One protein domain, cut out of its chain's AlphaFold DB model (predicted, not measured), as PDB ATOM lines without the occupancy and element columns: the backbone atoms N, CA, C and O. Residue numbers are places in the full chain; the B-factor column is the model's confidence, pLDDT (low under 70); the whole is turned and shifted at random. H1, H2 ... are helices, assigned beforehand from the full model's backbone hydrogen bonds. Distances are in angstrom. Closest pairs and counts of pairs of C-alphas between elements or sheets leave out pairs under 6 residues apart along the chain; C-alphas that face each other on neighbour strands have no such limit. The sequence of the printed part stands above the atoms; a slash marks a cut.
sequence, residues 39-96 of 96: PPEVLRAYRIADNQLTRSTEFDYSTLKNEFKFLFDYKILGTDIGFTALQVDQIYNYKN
ATOM      1  N   PRO A  39      42.475  28.458  -3.599       92.25
ATOM      2  CA  PRO A  39      41.137  28.988  -3.417       92.25
ATOM      3  C   PRO A  39      41.044  30.461  -3.858       92.25
ATOM      4  O   PRO A  39      42.017  31.214  -3.694       92.25
ATOM      5  N   PRO A  40      39.904  30.898  -4.426       90.94
ATOM      6  CA  PRO A  40      39.734  32.260  -4.933       90.94
ATOM      7  C   PRO A  40      40.057  33.358  -3.911       90.94
ATOM      8  O   PRO A  40      40.636  34.385  -4.268       90.94
ATOM      9  N   GLU A  41      39.715  33.147  -2.644       94.44
ATOM     10  CA  GLU A  41      39.981  34.053  -1.530       94.44
ATOM     11  C   GLU A  41      41.468  34.222  -1.250       94.44
ATOM     12  O   GLU A  41      41.943  35.351  -1.122       94.44
ATOM     13  N   VAL A  42      42.235  33.133  -1.284       92.88
ATOM     14  CA  VAL A  42      43.683  33.195  -1.086       92.88
ATOM     15  C   VAL A  42      44.345  33.870  -2.283       92.88
ATOM     16  O   VAL A  42      45.256  34.675  -2.116       92.88
ATOM     17  N   LEU A  43      43.853  33.614  -3.500       91.12
ATOM     18  CA  LEU A  43      44.357  34.266  -4.706       91.12
ATOM     19  C   LEU A  43      44.156  35.790  -4.669       91.12
ATOM     20  O   LEU A  43      45.055  36.546  -5.047       91.12
ATOM     21  N   ARG A  44      42.981  36.250  -4.228       92.12
ATOM     22  CA  ARG A  44      42.672  37.682  -4.090       92.12
ATOM     23  C   ARG A  44      43.483  38.325  -2.969       92.12
ATOM     24  O   ARG A  44      44.115  39.352  -3.211       92.12
ATOM     25  N   ALA A  45      43.553  37.683  -1.803       93.75
ATOM     26  CA  ALA A  45      44.379  38.130  -0.685       93.75
ATOM     27  C   ALA A  45      45.854  38.273  -1.093       93.75
ATOM     28  O   ALA A  45      46.463  39.319  -0.872       93.75
ATOM     29  N   TYR A  46      46.396  37.267  -1.786       90.81
ATOM     30  CA  TYR A  46      47.765  37.281  -2.298       90.81
ATOM     31  C   TYR A  46      48.013  38.460  -3.245       90.81
ATOM     32  O   TYR A  46      49.016  39.157  -3.117       90.81
ATOM     33  N   ARG A  47      47.096  38.720  -4.187       88.81
ATOM     34  CA  ARG A  47      47.207  39.854  -5.122       88.81
ATOM     35  C   ARG A  47      47.269  41.192  -4.399       88.81
ATOM     36  O   ARG A  47      48.048  42.058  -4.788       88.81
ATOM     37  N   ILE A  48      46.438  41.375  -3.379       90.69
ATOM     38  CA  ILE A  48      46.391  42.617  -2.607       90.69
ATOM     39  C   ILE A  48      47.671  42.776  -1.790       90.69
ATOM     40  O   ILE A  48      48.292  43.833  -1.869       90.69
ATOM     41  N   ALA A  49      48.106  41.722  -1.096       90.00
ATOM     42  CA  ALA A  49      49.341  41.729  -0.321       90.00
ATOM     43  C   ALA A  49      50.571  42.014  -1.199       90.00
ATOM     44  O   ALA A  49      51.378  42.881  -0.873       90.00
ATOM     45  N   ASP A  50      50.698  41.348  -2.352       86.00
ATOM     46  CA  ASP A  50      51.809  41.570  -3.286       86.00
ATOM     47  C   ASP A  50      51.813  43.008  -3.833       86.00
ATOM     48  O   ASP A  50      52.862  43.652  -3.888       86.00
ATOM     49  N   ASN A  51      50.639  43.554  -4.170       83.19
ATOM     50  CA  ASN A  51      50.516  44.946  -4.608       83.19
ATOM     51  C   ASN A  51      50.861  45.937  -3.490       83.19
ATOM     52  O   ASN A  51      51.569  46.904  -3.749       83.19
ATOM     53  N   GLN A  52      50.406  45.689  -2.262       85.25
ATOM     54  CA  GLN A  52      50.677  46.544  -1.107       85.25
ATOM     55  C   GLN A  52      52.175  46.587  -0.777       85.25
ATOM     56  O   GLN A  52      52.717  47.644  -0.469       85.25
ATOM     57  N   LEU A  53      52.870  45.454  -0.909       72.25
ATOM     58  CA  LEU A  53      54.319  45.369  -0.708       72.25
ATOM     59  C   LEU A  53      55.129  46.071  -1.807       72.25
ATOM     60  O   LEU A  53      56.259  46.491  -1.561       72.25
ATOM     61  N   THR A  54      54.598  46.154  -3.031       65.88
ATOM     62  CA  THR A  54      55.356  46.607  -4.211       65.88
ATOM     63  C   THR A  54      55.006  48.011  -4.699       65.88
ATOM     64  O   THR A  54      55.747  48.554  -5.522       65.88
ATOM     65  N   ARG A  55      53.908  48.621  -4.235       61.25
ATOM     66  CA  ARG A  55      53.406  49.896  -4.766       61.25
ATOM     67  C   ARG A  55      53.312  50.985  -3.697       61.25
ATOM     68  O   ARG A  55      52.618  50.834  -2.707       61.25
ATOM     69  N   SER A  56      53.880  52.154  -4.007       53.53
ATOM     70  CA  SER A  56      53.489  53.459  -3.434       53.53
ATOM     71  C   SER A  56      52.258  54.063  -4.135       53.53
ATOM     72  O   SER A  56      51.980  55.245  -3.975       53.53
ATOM     73  N   THR A  57      51.580  53.307  -5.010       55.66
ATOM     74  CA  THR A  57      50.457  53.815  -5.814       55.66
ATOM     75  C   THR A  57      49.169  53.733  -5.009       55.66
ATOM     76  O   THR A  57      48.889  52.694  -4.420       55.66
ATOM     77  N   GLU A  58      48.389  54.812  -5.024       68.12
ATOM     78  CA  GLU A  58      47.078  54.881  -4.385       68.12
ATOM     79  C   GLU A  58      46.179  53.779  -4.954       68.12
ATOM     80  O   GLU A  58      45.898  53.725  -6.154       68.12
ATOM     81  N   PHE A  59      45.788  52.840  -4.097       75.75
ATOM     82  CA  PHE A  59      44.726  51.906  -4.427       75.75
ATOM     83  C   PHE A  59      43.461  52.702  -4.735       75.75
ATOM     84  O   PHE A  59      43.160  53.681  -4.055       75.75
ATOM     85  N   ASP A  60      42.668  52.237  -5.698       86.44
ATOM     86  CA  ASP A  60      41.279  52.671  -5.762       86.44
ATOM     87  C   ASP A  60      40.564  52.132  -4.518       86.44
ATOM     88  O   ASP A  60      40.274  50.935  -4.410       86.44
ATOM     89  N   TYR A  61      40.302  53.023  -3.561       88.06
ATOM     90  CA  TYR A  61      39.673  52.675  -2.294       88.06
ATOM     91  C   TYR A  61      38.267  52.102  -2.475       88.06
ATOM     92  O   TYR A  61      37.867  51.256  -1.677       88.06
ATOM     93  N   SER A  62      37.531  52.470  -3.529       88.69
ATOM     94  CA  SER A  62      36.236  51.844  -3.822       88.69
ATOM     95  C   SER A  62      36.400  50.372  -4.181       88.69
ATOM     96  O   SER A  62      35.710  49.512  -3.626       88.69
ATOM     97  N   THR A  63      37.353  50.066  -5.059       89.69
ATOM     98  CA  THR A  63      37.674  48.684  -5.430       89.69
ATOM     99  C   THR A  63      38.218  47.904  -4.228       89.69
ATOM    100  O   THR A  63      37.746  46.803  -3.941       89.69
ATOM    101  N   LEU A  64      39.140  48.492  -3.462       91.25
ATOM    102  CA  LEU A  64      39.761  47.845  -2.304       91.25
ATOM    103  C   LEU A  64      38.759  47.551  -1.176       91.25
ATOM    104  O   LEU A  64      38.829  46.493  -0.556       91.25
ATOM    105  N   LYS A  65      37.761  48.417  -0.951       91.88
ATOM    106  CA  LYS A  65      36.651  48.125  -0.026       91.88
ATOM    107  C   LYS A  65      35.894  46.863  -0.411       91.88
ATOM    108  O   LYS A  65      35.536  46.074   0.461       91.88
ATOM    109  N   ASN A  66      35.601  46.690  -1.698       92.94
ATOM    110  CA  ASN A  66      34.868  45.519  -2.178       92.94
ATOM    111  C   ASN A  66      35.702  44.242  -2.022       92.94
ATOM    112  O   ASN A  66      35.157  43.199  -1.664       92.94
ATOM    113  N   GLU A  67      37.017  44.335  -2.223       94.31
ATOM    114  CA  GLU A  67      37.952  43.254  -1.906       94.31
ATOM    115  C   GLU A  67      37.926  42.894  -0.414       94.31
ATOM    116  O   GLU A  67      37.719  41.731  -0.075       94.31
ATOM    117  N   PHE A  68      38.062  43.876   0.487       94.38
ATOM    118  CA  PHE A  68      38.041  43.627   1.933       94.38
ATOM    119  C   PHE A  68      36.713  43.022   2.398       94.38
ATOM    120  O   PHE A  68      36.720  42.090   3.195       94.38
ATOM    121  N   LYS A  69      35.574  43.499   1.875       93.75
ATOM    122  CA  LYS A  69      34.255  42.917   2.175       93.75
ATOM    123  C   LYS A  69      34.178  41.447   1.788       93.75
ATOM    124  O   LYS A  69      33.702  40.646   2.578       93.75
ATOM    125  N   PHE A  70      34.659  41.094   0.599       95.56
ATOM    126  CA  PHE A  70      34.686  39.699   0.180       95.56
ATOM    127  C   PHE A  70      35.595  38.853   1.078       95.56
ATOM    128  O   PHE A  70      35.217  37.757   1.464       95.56
ATOM    129  N   LEU A  71      36.790  39.348   1.407       96.44
ATOM    130  CA  LEU A  71      37.765  38.610   2.216       96.44
ATOM    131  C   LEU A  71      37.329  38.441   3.679       96.44
ATOM    132  O   LEU A  71      37.703  37.455   4.317       96.44
ATOM    133  N   PHE A  72      36.482  39.343   4.178       94.62
ATOM    134  CA  PHE A  72      35.904  39.259   5.515       94.62
ATOM    135  C   PHE A  72      35.107  37.964   5.733       94.62
ATOM    136  O   PHE A  72      35.261  37.331   6.778       94.62
ATOM    137  N   ASP A  73      34.344  37.511   4.731       96.12
ATOM    138  CA  ASP A  73      33.581  36.252   4.797       96.12
ATOM    139  C   ASP A  73      34.493  35.024   4.995       96.12
ATOM    140  O   ASP A  73      34.082  34.011   5.564       96.12
ATOM    141  N   TYR A  74      35.762  35.136   4.591       96.81
ATOM    142  CA  TYR A  74      36.795  34.105   4.734       96.81
ATOM    143  C   TYR A  74      37.728  34.348   5.926       96.81
ATOM    144  O   TYR A  74      38.731  33.651   6.070       96.81
ATOM    145  N   LYS A  75      37.403  35.313   6.797       96.25
ATOM    146  CA  LYS A  75      38.211  35.702   7.966       96.25
ATOM    147  C   LYS A  75      39.627  36.171   7.609       96.25
ATOM    148  O   LYS A  75      40.528  36.044   8.432       96.25
ATOM    149  N   ILE A  76      39.812  36.712   6.406       95.94
ATOM    150  CA  ILE A  76      41.057  37.361   5.988       95.94
ATOM    151  C   ILE A  76      40.856  38.868   6.140       95.94
ATOM    152  O   ILE A  76      40.040  39.478   5.446       95.94
ATOM    153  N   LEU A  77      41.582  39.471   7.073       93.44
ATOM    154  CA  LEU A  77      41.476  40.882   7.417       93.44
ATOM    155  C   LEU A  77      42.508  41.715   6.651       93.44
ATOM    156  O   LEU A  77      43.537  41.213   6.203       93.44
ATOM    157  N   GLY A  78      42.272  43.027   6.549       91.19
ATOM    158  CA  GLY A  78      43.219  43.954   5.912       91.19
ATOM    159  C   GLY A  78      44.633  43.880   6.512       91.19
ATOM    160  O   GLY A  78      45.625  43.997   5.793       91.19
ATOM    161  N   THR A  79      44.734  43.598   7.812       91.12
ATOM    162  CA  THR A  79      46.005  43.382   8.517       91.12
ATOM    163  C   THR A  79      46.759  42.143   8.056       91.12
ATOM    164  O   THR A  79      47.986  42.174   8.014       91.12
ATOM    165  N   ASP A  80      46.055  41.092   7.633       93.12
ATOM    166  CA  ASP A  80      46.668  39.854   7.138       93.12
ATOM    167  C   ASP A  80      47.301  40.045   5.751       93.12
ATOM    168  O   ASP A  80      48.162  39.274   5.332       93.12
ATOM    169  N   ILE A  81      46.895  41.101   5.039       93.12
ATOM    170  CA  ILE A  81      47.340  41.437   3.680       93.12
ATOM    171  C   ILE A  81      48.114  42.760   3.619       93.12
ATOM    172  O   ILE A  81      48.223  43.377   2.561       93.12
ATOM    173  N   GLY A  82      48.695  43.176   4.748       91.06
ATOM    174  CA  GLY A  82      49.704  44.238   4.796       91.06
ATOM    175  C   GLY A  82      49.179  45.661   5.012       91.06
ATOM    176  O   GLY A  82      49.907  46.619   4.740       91.06
ATOM    177  N   PHE A  83      47.947  45.830   5.500       91.88
ATOM    178  CA  PHE A  83      47.399  47.139   5.873       91.88
ATOM    179  C   PHE A  83      47.385  47.313   7.390       91.88
ATOM    180  O   PHE A  83      46.976  46.431   8.134       91.88
ATOM    181  N   THR A  84      47.785  48.482   7.880       92.38
ATOM    182  CA  THR A  84      47.610  48.825   9.297       92.38
ATOM    183  C   THR A  84      46.131  49.039   9.625       92.38
ATOM    184  O   THR A  84      45.343  49.410   8.755       92.38
ATOM    185  N   ALA A  85      45.749  48.882  10.896       91.44
ATOM    186  CA  ALA A  85      44.380  49.155  11.341       91.44
ATOM    187  C   ALA A  85      43.915  50.581  10.979       91.44
ATOM    188  O   ALA A  85      42.777  50.769  10.556       91.44
ATOM    189  N   LEU A  86      44.818  51.567  11.065       91.69
ATOM    190  CA  LEU A  86      44.541  52.949  10.669       91.69
ATOM    191  C   LEU A  86      44.239  53.069   9.169       91.69
ATOM    192  O   LEU A  86      43.274  53.724   8.793       91.69
ATOM    193  N   GLN A  87      45.031  52.418   8.313       91.06
ATOM    194  CA  GLN A  87      44.782  52.414   6.867       91.06
ATOM    195  C   GLN A  87      43.453  51.737   6.531       91.06
ATOM    196  O   GLN A  87      42.719  52.226   5.681       91.06
ATOM    197  N   VAL A  88      43.124  50.634   7.209       91.44
ATOM    198  CA  VAL A  88      41.844  49.943   7.022       91.44
ATOM    199  C   VAL A  88      40.675  50.868   7.364       91.44
ATOM    200  O   VAL A  88      39.754  50.993   6.556       91.44
ATOM    201  N   ASP A  89      40.727  51.560   8.504       91.50
ATOM    202  CA  ASP A  89      39.695  52.522   8.902       91.50
ATOM    203  C   ASP A  89      39.555  53.676   7.895       91.50
ATOM    204  O   ASP A  89      38.455  53.964   7.416       91.50
ATOM    205  N   GLN A  90      40.678  54.275   7.481       90.81
ATOM    206  CA  GLN A  90      40.705  55.322   6.456       90.81
ATOM    207  C   GLN A  90      40.068  54.863   5.146       90.81
ATOM    208  O   GLN A  90      39.262  55.594   4.568       90.81
ATOM    209  N   ILE A  91      40.403  53.648   4.695       90.12
ATOM    210  CA  ILE A  91      39.817  53.056   3.498       90.12
ATOM    211  C   ILE A  91      38.311  52.977   3.697       90.12
ATOM    212  O   ILE A  91      37.606  53.616   2.929       90.12
ATOM    213  N   TYR A  92      37.794  52.299   4.730       89.25
ATOM    214  CA  TYR A  92      36.347  52.142   4.952       89.25
ATOM    215  C   TYR A  92      35.582  53.469   5.037       89.25
ATOM    216  O   TYR A  92      34.497  53.573   4.451       89.25
ATOM    217  N   ASN A  93      36.166  54.484   5.670       90.19
ATOM    218  CA  ASN A  93      35.551  55.796   5.867       90.19
ATOM    219  C   ASN A  93      35.704  56.752   4.671       90.19
ATOM    220  O   ASN A  93      35.049  57.794   4.640       90.19
ATOM    221  N   TYR A  94      36.507  56.400   3.661       85.25
ATOM    222  CA  TYR A  94      36.672  57.210   2.453       85.25
ATOM    223  C   TYR A  94      35.336  57.428   1.728       85.25
ATOM    224  O   TYR A  94      34.626  56.465   1.425       85.25
ATOM    225  N   LYS A  95      34.987  58.680   1.428       76.94
ATOM    226  CA  LYS A  95      33.828  59.034   0.598       76.94
ATOM    227  C   LYS A  95      34.350  59.495  -0.762       76.94
ATOM    228  O   LYS A  95      35.231  60.349  -0.787       76.94
ATOM    229  N   ASN A  96      33.843  58.877  -1.832       61.25
ATOM    230  CA  ASN A  96      34.164  59.230  -3.219       61.25
ATOM    231  C   ASN A  96      33.767  60.669  -3.545       61.25
ATOM    232  O   ASN A  96      32.721  61.110  -3.011       61.25
TER     233      ASN A  96
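Overview. This is residues 39 to 96 of the 96 residues of a protein of Fusobacterium sp. CAG:439 (UniProt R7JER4). H1 and H2 make a V; H3 and H4 pack over one side of it. 58 residues are printed, with four named helices, no named strand: all helix. The whole is compact, 31 by 24 by 18 A, radius of gyration of the C-alphas 10.6 A.

Arrangement. H1, residues 40 to 54, and H2, residues 61 to 72, form a hairpin at a steep tilt of 45 degrees. Residues 41 to 45 alone touch H2, C-alphas 41 and 71 closest at 6.3 A. H3, residues 78 to 81, touches H1, C-alphas 49 and 81 closest at 4.5 A. H4, residues 85 to 93, touches H2 at residues 61 to 65 alone, C-alphas 61 and 91 closest at 5.8 A. In H1, H2 and H4 every O i to N i+4 pair is within hydrogen-bond range.

Along the chain. H1 runs 21.2 A from C-alpha 40 (39.734, 32.260, -4.933); H4 runs 12.3 A to C-alpha 93 (35.551, 55.796, 5.867).

Size, cuts and confidence. The printed part has no cut; pLDDT is under 70 at residues 54 to 58 and 96.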